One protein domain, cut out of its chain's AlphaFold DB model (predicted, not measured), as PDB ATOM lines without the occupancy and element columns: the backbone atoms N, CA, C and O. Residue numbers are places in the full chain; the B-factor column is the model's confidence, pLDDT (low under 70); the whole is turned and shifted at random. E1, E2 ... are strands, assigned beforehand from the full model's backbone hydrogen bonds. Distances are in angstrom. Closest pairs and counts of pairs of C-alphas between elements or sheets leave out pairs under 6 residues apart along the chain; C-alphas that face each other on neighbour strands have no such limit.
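AT A GLANCE: This is residues 30 to 120 of the 186 residues of an uncharacterized protein of viral metagenome (UniProt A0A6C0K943). One strongly twisted antiparallel sheet is folded into two wings where its long strands E2 and E3 bend sharply; E5 is in one wing, E1, E4 and E6 in the other. The 91 printed residues hold six named strands, E1 to E6 along the chain, and no named helix: all strand, with under half in named elements. The whole is compact, radius of gyration of the C-alphas 13.0 A, spanning 38 by 31 by 26 A.

IN THESE COORDINATES: E1, residues 40 to 45, begins at C-alpha 40 (-48.047, -17.788, -22.325). E2, residues 56 to 66, 23.2 A, bends by 90 degrees at residue 60; E3, residues 72 to 82, 23.0 A, by 102 degrees at residue 78. E4 is residues 88 to 91, E5 101 to 104, E6 115 to 119, ending at C-alpha 119 (-43.176, -14.237, -22.033).

HOW THE PARTS SIT: E1 to E4 form a meander, each strand the antiparallel neighbour of the one before, with N 43 and O 57 2.8 A, N 58 and O 80 2.9 A, N 81 and O 89 2.8 A apart, within hydrogen-bond range. E6 is antiparallel to E1, N 118 to O 42 2.8 A. E2 lies on one side of E3; E4 and E5 on the other, N 76 to O 101 2.8 A. E5 and E6 are apart.

THE WHOLE: The farthest C-alphas, Lys 49 and Glu 95, are 38.6 A apart. The printed part has no cut and no long link. Residues 47 to 53 and 110 to 111 have pLDDT under 70.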
ATOM      1  N   VAL A  30     -39.160 -11.927 -17.036       90.56
ATOM      2  CA  VAL A  30     -40.325 -11.403 -16.324       90.56
ATOM      3  C   VAL A  30     -40.254 -11.915 -14.891       90.56
ATOM      4  O   VAL A  30     -39.992 -13.099 -14.668       90.56
ATOM      5  N   ASP A  31     -40.476 -11.032 -13.919       89.19
ATOM      6  CA  ASP A  31     -40.570 -11.434 -12.519       89.19
ATOM      7  C   ASP A  31     -41.807 -12.335 -12.322       89.19
ATOM      8  O   ASP A  31     -42.873 -12.090 -12.888       89.19
ATOM      9  N   ILE A  32     -41.680 -13.384 -11.504       90.19
ATOM     10  CA  ILE A  32     -42.790 -14.271 -11.131       90.19
ATOM     11  C   ILE A  32     -43.953 -13.503 -10.481       90.19
ATOM     12  O   ILE A  32     -45.099 -13.944 -10.558       90.19
ATOM     13  N   TRP A  33     -43.676 -12.355  -9.860       89.75
ATOM     14  CA  TRP A  33     -44.680 -11.473  -9.263       89.75
ATOM     15  C   TRP A  33     -45.450 -10.623 -10.287       89.75
ATOM     16  O   TRP A  33     -46.498 -10.087  -9.945       89.75
ATOM     17  N   ASP A  34     -44.965 -10.542 -11.530       91.69
ATOM     18  CA  ASP A  34     -45.497  -9.668 -12.584       91.69
ATOM     19  C   ASP A  34     -46.072 -10.472 -13.775       91.69
ATOM     20  O   ASP A  34     -46.115 -10.012 -14.921       91.69
ATOM     21  N   LEU A  35     -46.510 -11.710 -13.529       91.31
ATOM     22  CA  LEU A  35     -47.171 -12.551 -14.526       91.31
ATOM     23  C   LEU A  35     -48.624 -12.107 -14.729       91.31
ATOM     24  O   LEU A  35     -49.348 -11.777 -13.790       91.31
ATOM     25  N   VAL A  36     -49.077 -12.140 -15.982       91.94
ATOM     26  CA  VAL A  36     -50.413 -11.677 -16.374       91.94
ATOM     27  C   VAL A  36     -51.292 -12.874 -16.738       91.94
ATOM     28  O   VAL A  36     -50.924 -13.636 -17.640       91.94
ATOM     29  N   PRO A  37     -52.439 -13.077 -16.061       92.81
ATOM     30  CA  PRO A  37     -53.354 -14.175 -16.357       92.81
ATOM     31  C   PRO A  37     -53.729 -14.271 -17.841       92.81
ATOM     32  O   PRO A  37     -54.002 -13.274 -18.511       92.81
ATOM     33  N   GLY A  38     -53.744 -15.495 -18.358       87.88
ATOM     34  CA  GLY A  38     -54.023 -15.825 -19.752       87.88
ATOM     35  C   GLY A  38     -52.817 -15.730 -20.688       87.88
ATOM     36  O   GLY A  38     -52.936 -16.153 -21.837       87.88
ATOM     37  N   GLU A  39     -51.672 -15.195 -20.251       88.81
ATOM     38  CA  GLU A  39     -50.464 -15.124 -21.079       88.81
ATOM     39  C   GLU A  39     -49.653 -16.421 -21.072       88.81
ATOM     40  O   GLU A  39     -49.655 -17.191 -20.109       88.81
ATOM     41  N   HIS A  40     -48.941 -16.649 -22.176       89.38
ATOM     42  CA  HIS A  40     -48.047 -17.788 -22.325       89.38
ATOM     43  C   HIS A  40     -46.661 -17.435 -21.796       89.38
ATOM     44  O   HIS A  40     -46.108 -16.372 -22.096       89.38
ATOM     45  N   TYR A  41     -46.098 -18.358 -21.027       90.75
ATOM     46  CA  TYR A  41     -44.764 -18.238 -20.475       90.75
ATOM     47  C   TYR A  41     -43.977 -19.515 -20.715       90.75
ATOM     48  O   TYR A  41     -44.524 -20.617 -20.689       90.75
ATOM     49  N   THR A  42     -42.675 -19.342 -20.902       90.25
ATOM     50  CA  THR A  42     -41.688 -20.410 -20.789       90.25
ATOM     51  C   THR A  42     -40.759 -20.060 -19.641       90.25
ATOM     52  O   THR A  42     -40.326 -18.912 -19.534       90.25
ATOM     53  N   ALA A  43     -40.447 -21.024 -18.781       90.25
ATOM     54  CA  ALA A  43     -39.465 -20.828 -17.730       90.25
ATOM     55  C   ALA A  43     -38.391 -21.906 -17.732       90.25
ATOM     56  O   ALA A  43     -38.642 -23.067 -18.055       90.25
ATOM     57  N   PHE A  44     -37.193 -21.510 -17.323       87.50
ATOM     58  CA  PHE A  44     -36.019 -22.376 -17.256       87.50
ATOM     59  C   PHE A  44     -35.515 -22.424 -15.825       87.50
ATOM     60  O   PHE A  44     -35.435 -21.380 -15.167       87.50
ATOM     61  N   SER A  45     -35.171 -23.614 -15.334       86.19
ATOM     62  CA  SER A  45     -34.573 -23.734 -14.009       86.19
ATOM     63  C   SER A  45     -33.255 -22.979 -13.968       86.19
ATOM     64  O   SER A  45     -32.422 -23.119 -14.870       86.19
ATOM     65  N   ARG A  46     -33.027 -22.219 -12.896       80.19
ATOM     66  CA  ARG A  46     -31.704 -21.673 -12.608       80.19
ATOM     67  C   ARG A  46     -30.752 -22.845 -12.400       80.19
ATOM     68  O   ARG A  46     -31.031 -23.737 -11.604       80.19
ATOM     69  N   GLN A  47     -29.638 -22.849 -13.126       66.00
ATOM     70  CA  GLN A  47     -28.615 -23.869 -12.947       66.00
ATOM     71  C   GLN A  47     -28.064 -23.761 -11.523       66.00
ATOM     72  O   GLN A  47     -27.393 -22.787 -11.177       66.00
ATOM     73  N   TYR A  48     -28.361 -24.754 -10.691       54.47
ATOM     74  CA  TYR A  48     -27.664 -24.927  -9.426       54.47
ATOM     75  C   TYR A  48     -26.337 -25.631  -9.705       54.47
ATOM     76  O   TYR A  48     -26.258 -26.500 -10.572       54.47
ATOM     77  N   LYS A  49     -25.286 -25.250  -8.967       50.94
ATOM     78  CA  LYS A  49     -23.880 -25.658  -9.177       50.94
ATOM     79  C   LYS A  49     -23.630 -27.180  -9.275       50.94
ATOM     80  O   LYS A  49     -22.526 -27.569  -9.629       50.94
ATOM     81  N   PHE A  50     -24.622 -28.021  -8.984       48.69
ATOM     82  CA  PHE A  50     -24.498 -29.477  -8.884       48.69
ATOM     83  C   PHE A  50     -25.400 -30.271  -9.843       48.69
ATOM     84  O   PHE A  50     -25.359 -31.497  -9.827       48.69
ATOM     85  N   THR A  51     -26.203 -29.617 -10.690       53.16
ATOM     86  CA  THR A  51     -27.092 -30.300 -11.647       53.16
ATOM     87  C   THR A  51     -26.635 -30.055 -13.082       53.16
ATOM     88  O   THR A  51     -26.577 -28.913 -13.538       53.16
ATOM     89  N   THR A  52     -26.317 -31.132 -13.803       55.78
ATOM     90  CA  THR A  52     -25.876 -31.116 -15.211       55.78
ATOM     91  C   THR A  52     -27.029 -31.012 -16.217       55.78
ATOM     92  O   THR A  52     -26.775 -30.840 -17.406       55.78
ATOM     93  N   GLY A  53     -28.284 -31.082 -15.761       63.03
ATOM     94  CA  GLY A  53     -29.482 -30.939 -16.590       63.03
ATOM     95  C   GLY A  53     -30.220 -29.621 -16.348       63.03
ATOM     96  O   GLY A  53     -30.211 -29.087 -15.239       63.03
ATOM     97  N   PHE A  54     -30.900 -29.123 -17.383       71.88
ATOM     98  CA  PHE A  54     -31.843 -28.009 -17.282       71.88
ATOM     99  C   PHE A  54     -33.263 -28.558 -17.350       71.88
ATOM    100  O   PHE A  54     -33.613 -29.221 -18.325       71.88
ATOM    101  N   SER A  55     -34.083 -28.257 -16.344       83.31
ATOM    102  CA  SER A  55     -35.529 -28.420 -16.484       83.31
ATOM    103  C   SER A  55     -36.114 -27.150 -17.095       83.31
ATOM    104  O   SER A  55     -35.631 -26.039 -16.853       83.31
ATOM    105  N   HIS A  56     -37.144 -27.303 -17.912       87.44
ATOM    106  CA  HIS A  56     -37.871 -26.169 -18.465       87.44
ATOM    107  C   HIS A  56     -39.357 -26.484 -18.507       87.44
ATOM    108  O   HIS A  56     -39.758 -27.647 -18.526       87.44
ATOM    109  N   PHE A  57     -40.181 -25.448 -18.510       90.00
ATOM    110  CA  PHE A  57     -41.609 -25.605 -18.707       90.00
ATOM    111  C   PHE A  57     -42.137 -24.529 -19.643       90.00
ATOM    112  O   PHE A  57     -41.582 -23.435 -19.712       90.00
ATOM    113  N   SER A  58     -43.233 -24.822 -20.328       90.00
ATOM    114  CA  SER A  58     -44.056 -23.839 -21.027       90.00
ATOM    115  C   SER A  58     -45.513 -24.007 -20.619       90.00
ATOM    116  O   SER A  58     -45.927 -25.112 -20.276       90.00
ATOM    117  N   GLY A  59     -46.299 -22.936 -20.599       91.25
ATOM    118  CA  GLY A  59     -47.712 -23.008 -20.225       91.25
ATOM    119  C   GLY A  59     -48.408 -21.654 -20.189       91.25
ATOM    120  O   GLY A  59     -47.777 -20.614 -20.378       91.25
ATOM    121  N   ILE A  60     -49.716 -21.677 -19.939       92.25
ATOM    122  CA  ILE A  60     -50.548 -20.478 -19.801       92.25
ATOM    123  C   ILE A  60     -50.699 -20.157 -18.321       92.25
ATOM    124  O   ILE A  60     -51.263 -20.958 -17.569       92.25
ATOM    125  N   PHE A  61     -50.212 -18.992 -17.899       93.50
ATOM    126  CA  PHE A  61     -50.402 -18.536 -16.526       93.50
ATOM    127  C   PHE A  61     -51.885 -18.272 -16.278       93.50
ATOM    128  O   PHE A  61     -52.546 -17.619 -17.082       93.50
ATOM    129  N   THR A  62     -52.426 -18.813 -15.192       93.56
ATOM    130  CA  THR A  62     -53.860 -18.731 -14.894       93.56
ATOM    131  C   THR A  62     -54.122 -17.807 -13.720       93.56
ATOM    132  O   THR A  62     -54.898 -16.870 -13.856       93.56
ATOM    133  N   GLU A  63     -53.473 -18.048 -12.582       94.44
ATOM    134  CA  GLU A  63     -53.744 -17.285 -11.367       94.44
ATOM    135  C   GLU A  63     -52.610 -17.354 -10.343       94.44
ATOM    136  O   GLU A  63     -51.813 -18.301 -10.312       94.44
ATOM    137  N   TYR A  64     -52.603 -16.339  -9.480       93.62
ATOM    138  CA  TYR A  64     -51.942 -16.355  -8.185       93.62
ATOM    139  C   TYR A  64     -52.903 -16.927  -7.152       93.62
ATOM    140  O   TYR A  64     -54.069 -16.539  -7.111       93.62
ATOM    141  N   TRP A  65     -52.418 -17.819  -6.299       92.12
ATOM    142  CA  TRP A  65     -53.218 -18.354  -5.202       92.12
ATOM    143  C   TRP A  65     -52.336 -18.661  -3.997       92.12
ATOM    144  O   TRP A  65     -51.113 -18.729  -4.110       92.12
ATOM    145  N   THR A  66     -52.952 -18.846  -2.839       91.88
ATOM    146  CA  THR A  66     -52.261 -19.258  -1.617       91.88
ATOM    147  C   THR A  66     -52.705 -20.671  -1.285       91.88
ATOM    148  O   THR A  66     -53.903 -20.944  -1.263       91.88
ATOM    149  N   ASN A  67     -51.752 -21.578  -1.075       90.56
ATOM    150  CA  ASN A  67     -52.089 -22.947  -0.690       90.56
ATOM    151  C   ASN A  67     -52.509 -23.025   0.791       90.56
ATOM    152  O   ASN A  67     -52.342 -22.069   1.547       90.56
ATOM    153  N   ASP A  68     -52.985 -24.191   1.229       90.56
ATOM    154  CA  ASP A  68     -53.479 -24.394   2.602       90.56
ATOM    155  C   ASP A  68     -52.419 -24.135   3.687       90.56
ATOM    156  O   ASP A  68     -52.747 -23.833   4.831       90.56
ATOM    157  N   THR A  69     -51.134 -24.219   3.336       90.88
ATOM    158  CA  THR A  69     -50.016 -23.922   4.244       90.88
ATOM    159  C   THR A  69     -49.619 -22.441   4.261       90.88
ATOM    160  O   THR A  69     -48.640 -22.090   4.913       90.88
ATOM    161  N   GLY A  70     -50.324 -21.571   3.532       89.19
ATOM    162  CA  GLY A  70     -50.061 -20.131   3.492       89.19
ATOM    163  C   GLY A  70     -48.978 -19.695   2.500       89.19
ATOM    164  O   GLY A  70     -48.575 -18.534   2.512       89.19
ATOM    165  N   TYR A  71     -48.489 -20.583   1.631       89.75
ATOM    166  CA  TYR A  71     -47.477 -20.225   0.639       89.75
ATOM    167  C   TYR A  71     -48.109 -19.590  -0.600       89.75
ATOM    168  O   TYR A  71     -49.082 -20.137  -1.127       89.75
ATOM    169  N   PRO A  72     -47.543 -18.480  -1.108       91.12
ATOM    170  CA  PRO A  72     -47.950 -17.918  -2.382       91.12
ATOM    171  C   PRO A  72     -47.494 -18.835  -3.521       91.12
ATOM    172  O   PRO A  72     -46.362 -19.324  -3.547       91.12
ATOM    173  N   MET A  73     -48.394 -19.070  -4.465       92.31
ATOM    174  CA  MET A  73     -48.236 -20.011  -5.560       92.31
ATOM    175  C   MET A  73     -48.672 -19.368  -6.879       92.31
ATOM    176  O   MET A  73     -49.592 -18.552  -6.926       92.31
ATOM    177  N   VAL A  74     -48.058 -19.810  -7.972       92.69
ATOM    178  CA  VAL A  74     -48.522 -19.568  -9.346       92.69
ATOM    179  C   VAL A  74     -49.106 -20.850  -9.922       92.69
ATOM    180  O   VAL A  74     -48.574 -21.930  -9.661       92.69
ATOM    181  N   ARG A  75     -50.170 -20.745 -10.725       93.38
ATOM    182  CA  ARG A  75     -50.769 -21.881 -11.443       93.38
ATOM    183  C   ARG A  75     -50.721 -21.684 -12.956       93.38
ATOM    184  O   ARG A  75     -51.028 -20.604 -13.464       93.38
ATOM    185  N   PHE A  76     -50.397 -22.759 -13.667       93.81
ATOM    186  CA  PHE A  76     -50.358 -22.838 -15.121       93.81
ATOM    187  C   PHE A  76     -51.226 -23.988 -15.636       93.81
ATOM    188  O   PHE A  76     -51.248 -25.073 -15.053       93.81
ATOM    189  N   HIS A  77     -51.889 -23.763 -16.767       93.38
ATOM    190  CA  HIS A  77     -52.619 -24.785 -17.521       93.38
ATOM    191  C   HIS A  77     -52.073 -24.903 -18.940       93.38
ATOM    192  O   HIS A  77     -51.289 -24.058 -19.386       93.38
ATOM    193  N   TYR A  78     -52.493 -25.955 -19.651       90.94
ATOM    194  CA  TYR A  78     -51.994 -26.274 -20.992       90.94
ATOM    195  C   TYR A  78     -50.461 -26.290 -21.031       90.94
ATOM    196  O   TYR A  78     -49.833 -25.793 -21.967       90.94
ATOM    197  N   SER A  79     -49.860 -26.803 -19.959       90.56
ATOM    198  CA  SER A  79     -48.438 -26.698 -19.696       90.56
ATOM    199  C   SER A  79     -47.700 -27.988 -20.017       90.56
ATOM    200  O   SER A  79     -48.219 -29.086 -19.818       90.56
ATOM    201  N   LYS A  80     -46.451 -27.854 -20.451       90.69
ATOM    202  CA  LYS A  80     -45.493 -28.947 -20.610       90.69
ATOM    203  C   LYS A  80     -44.296 -28.673 -19.718       90.69
ATOM    204  O   LYS A  80     -43.764 -27.571 -19.754       90.69
ATOM    205  N   TYR A  81     -43.882 -29.657 -18.936       89.69
ATOM    206  CA  TYR A  81     -42.707 -29.596 -18.075       89.69
ATOM    207  C   TYR A  81     -41.746 -30.710 -18.471       89.69
ATOM    208  O   TYR A  81     -42.144 -31.869 -18.492       89.69
ATOM    209  N   THR A  82     -40.497 -30.372 -18.764       88.44
ATOM    210  CA  THR A  82     -39.430 -31.338 -19.022       88.44
ATOM    211  C   THR A  82     -38.454 -31.311 -17.857       88.44
ATOM    212  O   THR A  82     -37.896 -30.256 -17.541       88.44
ATOM    213  N   ASP A  83     -38.253 -32.459 -17.216       85.00
ATOM    214  CA  ASP A  83     -37.325 -32.597 -16.098       85.00
ATOM    215  C   ASP A  83     -35.855 -32.652 -16.554       85.00
ATOM    216  O   ASP A  83     -35.528 -32.648 -17.742       85.00
ATOM    217  N   THR A  84     -34.937 -32.703 -15.588       81.19
ATOM    218  CA  THR A  84     -33.491 -32.781 -15.851       81.19
ATOM    219  C   THR A  84     -33.052 -34.086 -16.517       81.19
ATOM    220  O   THR A  84     -31.946 -34.143 -17.050       81.19
ATOM    221  N   SER A  85     -33.889 -35.123 -16.475       80.94
ATOM    222  CA  SER A  85     -33.665 -36.421 -17.116       80.94
ATOM    223  C   SER A  85     -34.224 -36.469 -18.546       80.94
ATOM    224  O   SER A  85     -33.994 -37.447 -19.254       80.94
ATOM    225  N   GLY A  86     -34.911 -35.411 -18.991       76.81
ATOM    226  CA  GLY A  86     -35.507 -35.290 -20.320       76.81
ATOM    227  C   GLY A  86     -36.935 -35.835 -20.427       76.81
ATOM    228  O   GLY A  86     -37.511 -35.798 -21.516       76.81
ATOM    229  N   TYR A  87     -37.537 -36.307 -19.333       83.25
ATOM    230  CA  TYR A  87     -38.930 -36.748 -19.342       83.25
ATOM    231  C   TYR A  87     -39.863 -35.546 -19.360       83.25
ATOM    232  O   TYR A  87     -39.692 -34.595 -18.598       83.25
ATOM    233  N   THR A  88     -40.861 -35.594 -20.243       87.19
ATOM    234  CA  THR A  88     -41.821 -34.504 -20.422       87.19
ATOM    235  C   THR A  88     -43.197 -34.890 -19.892       87.19
ATOM    236  O   THR A  88     -43.812 -35.844 -20.362       87.19
ATOM    237  N   TYR A  89     -43.697 -34.096 -18.955       87.12
ATOM    238  CA  TYR A  89     -45.023 -34.181 -18.358       87.12
ATOM    239  C   TYR A  89     -45.920 -33.112 -18.979       87.12
ATOM    240  O   TYR A  89     -45.496 -31.972 -19.174       87.12
ATOM    241  N   SER A  90     -47.159 -33.467 -19.316       89.56
ATOM    242  CA  SER A  90     -48.127 -32.539 -19.909       89.56
ATOM    243  C   SER A  90     -49.350 -32.404 -19.007       89.56
ATOM    244  O   SER A  90     -49.943 -33.408 -18.625       89.56
ATOM    245  N   HIS A  91     -49.742 -31.168 -18.712       87.81
ATOM    246  CA  HIS A  91     -50.974 -30.828 -18.003       87.81
ATOM    247  C   HIS A  91     -51.890 -30.087 -18.975       87.81
ATOM    248  O   HIS A  91     -51.560 -29.002 -19.448       87.81
ATOM    249  N   GLY A  92     -53.011 -30.712 -19.324       85.44
ATOM    250  CA  GLY A  92     -53.957 -30.204 -20.320       85.44
ATOM    251  C   GLY A  92     -54.897 -29.105 -19.811       85.44
ATOM    252  O   GLY A  92     -54.500 -28.192 -19.089       85.44
ATOM    253  N   SER A  93     -56.158 -29.197 -20.240       85.69
ATOM    254  CA  SER A  93     -57.237 -28.267 -19.881       85.69
ATOM    255  C   SER A  93     -57.541 -28.286 -18.374       85.69
ATOM    256  O   SER A  93     -57.462 -29.367 -17.785       85.69
ATOM    257  N   PRO A  94     -57.966 -27.159 -17.764       85.75
ATOM    258  CA  PRO A  94     -58.465 -27.123 -16.383       85.75
ATOM    259  C   PRO A  94     -59.594 -28.127 -16.102       85.75
ATOM    260  O   PRO A  94     -59.714 -28.621 -14.989       85.75
ATOM    261  N   GLU A  95     -60.398 -28.469 -17.112       86.88
ATOM    262  CA  GLU A  95     -61.483 -29.457 -16.989       86.88
ATOM    263  C   GLU A  95     -60.967 -30.871 -16.680       86.88
ATOM    264  O   GLU A  95     -61.636 -31.648 -16.007       86.88
ATOM    265  N   VAL A  96     -59.768 -31.204 -17.171       85.56
ATOM    266  CA  VAL A  96     -59.137 -32.525 -17.004       85.56
ATOM    267  C   VAL A  96     -58.079 -32.488 -15.901       85.56
ATOM    268  O   VAL A  96     -57.929 -33.439 -15.137       85.56
ATOM    269  N   HIS A  97     -57.342 -31.382 -15.800       85.81
ATOM    270  CA  HIS A  97     -56.271 -31.167 -14.833       85.81
ATOM    271  C   HIS A  97     -56.529 -29.876 -14.042       85.81
ATOM    272  O   HIS A  97     -55.849 -28.879 -14.286       85.81
ATOM    273  N   PRO A  98     -57.467 -29.882 -13.076       84.75
ATOM    274  CA  PRO A  98     -57.902 -28.669 -12.371       84.75
ATOM    275  C   PRO A  98     -56.800 -28.024 -11.523       84.75
ATOM    276  O   PRO A  98     -56.800 -26.818 -11.287       84.75
ATOM    277  N   PHE A  99     -55.835 -28.827 -11.077       83.50
ATOM    278  CA  PHE A  99     -54.684 -28.340 -10.322       83.50
ATOM    279  C   PHE A  99     -53.582 -27.764 -11.220       83.50
ATOM    280  O   PHE A  99     -52.743 -27.005 -10.735       83.50
ATOM    281  N   GLY A 100     -53.589 -28.093 -12.517       87.81
ATOM    282  CA  GLY A 100     -52.556 -27.683 -13.464       87.81
ATOM    283  C   GLY A 100     -51.135 -28.032 -13.004       87.81
ATOM    284  O   GLY A 100     -50.914 -28.990 -12.260       87.81
ATOM    285  N   LEU A 101     -50.175 -27.230 -13.458       89.94
ATOM    286  CA  LEU A 101     -48.820 -27.174 -12.920       89.94
ATOM    287  C   LEU A 101     -48.718 -25.957 -11.996       89.94
ATOM    288  O   LEU A 101     -49.103 -24.856 -12.390       89.94
ATOM    289  N   TYR A 102     -48.180 -26.121 -10.790       89.25
ATOM    290  CA  TYR A 102     -48.043 -25.022  -9.835       89.25
ATOM    291  C   TYR A 102     -46.646 -24.942  -9.228       89.25
ATOM    292  O   TYR A 102     -45.990 -25.955  -8.997       89.25
ATOM    293  N   TRP A 103     -46.212 -23.715  -8.935       88.25
ATOM    294  CA  TRP A 103     -44.910 -23.432  -8.332       88.25
ATOM    295  C   TRP A 103     -45.062 -22.491  -7.151       88.25
ATOM    296  O   TRP A 103     -45.884 -21.576  -7.182       88.25
ATOM    297  N   ARG A 104     -44.245 -22.712  -6.122       89.12
ATOM    298  CA  ARG A 104     -44.131 -21.785  -5.000       89.12
ATOM    299  C   ARG A 104     -43.412 -20.522  -5.444       89.12
ATOM    300  O   ARG A 104     -42.379 -20.597  -6.104       89.12
ATOM    301  N   ILE A 105     -43.944 -19.387  -5.015       89.31
ATOM    302  CA  ILE A 105     -43.300 -18.089  -5.123       89.31
ATOM    303  C   ILE A 105     -42.479 -17.879  -3.853       89.31
ATOM    304  O   ILE A 105     -43.005 -17.934  -2.740       89.31
ATOM    305  N   PHE A 106     -41.174 -17.684  -4.002       85.69
ATOM    306  CA  PHE A 106     -40.330 -17.257  -2.885       85.69
ATOM    307  C   PHE A 106     -40.396 -15.737  -2.698       85.69
ATOM    308  O   PHE A 106     -40.772 -15.006  -3.618       85.69
ATOM    309  N   GLU A 107     -40.065 -15.252  -1.505       79.94
ATOM    310  CA  GLU A 107     -39.965 -13.811  -1.265       79.94
ATOM    311  C   GLU A 107     -38.918 -13.188  -2.194       79.94
ATOM    312  O   GLU A 107     -37.961 -13.851  -2.601       79.94
ATOM    313  N   ARG A 108     -39.105 -11.910  -2.555       73.56
ATOM    314  CA  ARG A 108     -38.189 -11.214  -3.475       73.56
ATOM    315  C   ARG A 108     -36.752 -11.173  -2.942       73.56
ATOM    316  O   ARG A 108     -35.822 -11.241  -3.742       73.56
ATOM    317  N   ASP A 109     -36.585 -11.130  -1.619       70.69
ATOM    318  CA  ASP A 109     -35.298 -10.831  -0.991       70.69
ATOM    319  C   ASP A 109     -34.474 -12.075  -0.593       70.69
ATOM    320  O   ASP A 109     -33.253 -11.964  -0.482       70.69
ATOM    321  N   ASN A 110     -35.082 -13.263  -0.417       68.56
ATOM    322  CA  ASN A 110     -34.383 -14.554  -0.228       68.56
ATOM    323  C   ASN A 110     -35.385 -15.726  -0.056       68.56
ATOM    324  O   ASN A 110     -36.347 -15.559   0.693       68.56
ATOM    325  N   PRO A 111     -35.154 -16.951  -0.583       69.31
ATOM    326  CA  PRO A 111     -34.164 -17.383  -1.574       69.31
ATOM    327  C   PRO A 111     -34.548 -17.024  -3.020       69.31
ATOM    328  O   PRO A 111     -35.721 -16.803  -3.316       69.31
ATOM    329  N   PRO A 112     -33.577 -16.998  -3.956       72.00
ATOM    330  CA  PRO A 112     -33.850 -16.697  -5.358       72.00
ATOM    331  C   PRO A 112     -34.812 -17.718  -5.977       72.00
ATOM    332  O   PRO A 112     -34.685 -18.922  -5.738       72.00
ATOM    333  N   GLN A 113     -35.716 -17.237  -6.838       81.88
ATOM    334  CA  GLN A 113     -36.654 -18.098  -7.566       81.88
ATOM    335  C   GLN A 113     -35.917 -19.215  -8.305       81.88
ATOM    336  O   GLN A 113     -34.905 -18.983  -8.973       81.88
ATOM    337  N   SER A 114     -36.453 -20.431  -8.222       78.50
ATOM    338  CA  SER A 114     -35.886 -21.609  -8.882       78.50
ATOM    339  C   SER A 114     -35.979 -21.537 -10.408       78.50
ATOM    340  O   SER A 114     -35.187 -22.191 -11.085       78.50
ATOM    341  N   TYR A 115     -36.873 -20.708 -10.953       86.06
ATOM    342  CA  TYR A 115     -37.101 -20.545 -12.388       86.06
ATOM    343  C   TYR A 115     -36.947 -19.090 -12.842       86.06
ATOM    344  O   TYR A 115     -37.185 -18.154 -12.080       86.06
ATOM    345  N   ARG A 116     -36.542 -18.912 -14.103       87.88
ATOM    346  CA  ARG A 116     -36.548 -17.628 -14.823       87.88
ATOM    347  C   ARG A 116     -37.649 -17.655 -15.869       87.88
ATOM    348  O   ARG A 116     -37.622 -18.555 -16.707       87.88
ATOM    349  N   TYR A 117     -38.584 -16.710 -15.814       90.31
ATOM    350  CA  TYR A 117     -39.777 -16.690 -16.665       90.31
ATOM    351  C   TYR A 117     -39.580 -15.753 -17.854       90.31
ATOM    352  O   TYR A 117     -39.032 -14.664 -17.721       90.31
ATOM    353  N   TYR A 118     -40.065 -16.167 -19.019       90.00
ATOM    354  CA  TYR A 118     -40.005 -15.407 -20.262       90.00
ATOM    355  C   TYR A 118     -41.373 -15.461 -20.924       90.00
ATOM    356  O   TYR A 118     -41.957 -16.538 -21.073       90.00
ATOM    357  N   LYS A 119     -41.901 -14.299 -21.317       87.75
ATOM    358  CA  LYS A 119     -43.176 -14.237 -22.033       87.75
ATOM    359  C   LYS A 119     -42.995 -14.832 -23.424       87.75
ATOM    360  O   LYS A 119     -42.159 -14.363 -24.196       87.75
ATOM    361  N   THR A 120     -43.797 -15.830 -23.765       81.12
ATOM    362  CA  THR A 120     -43.787 -16.423 -25.099       81.12
ATOM    363  C   THR A 120     -44.927 -15.889 -25.946       81.12
ATOM    364  O   THR A 120     -46.044 -15.647 -25.486       81.12
TER     365      THR A 120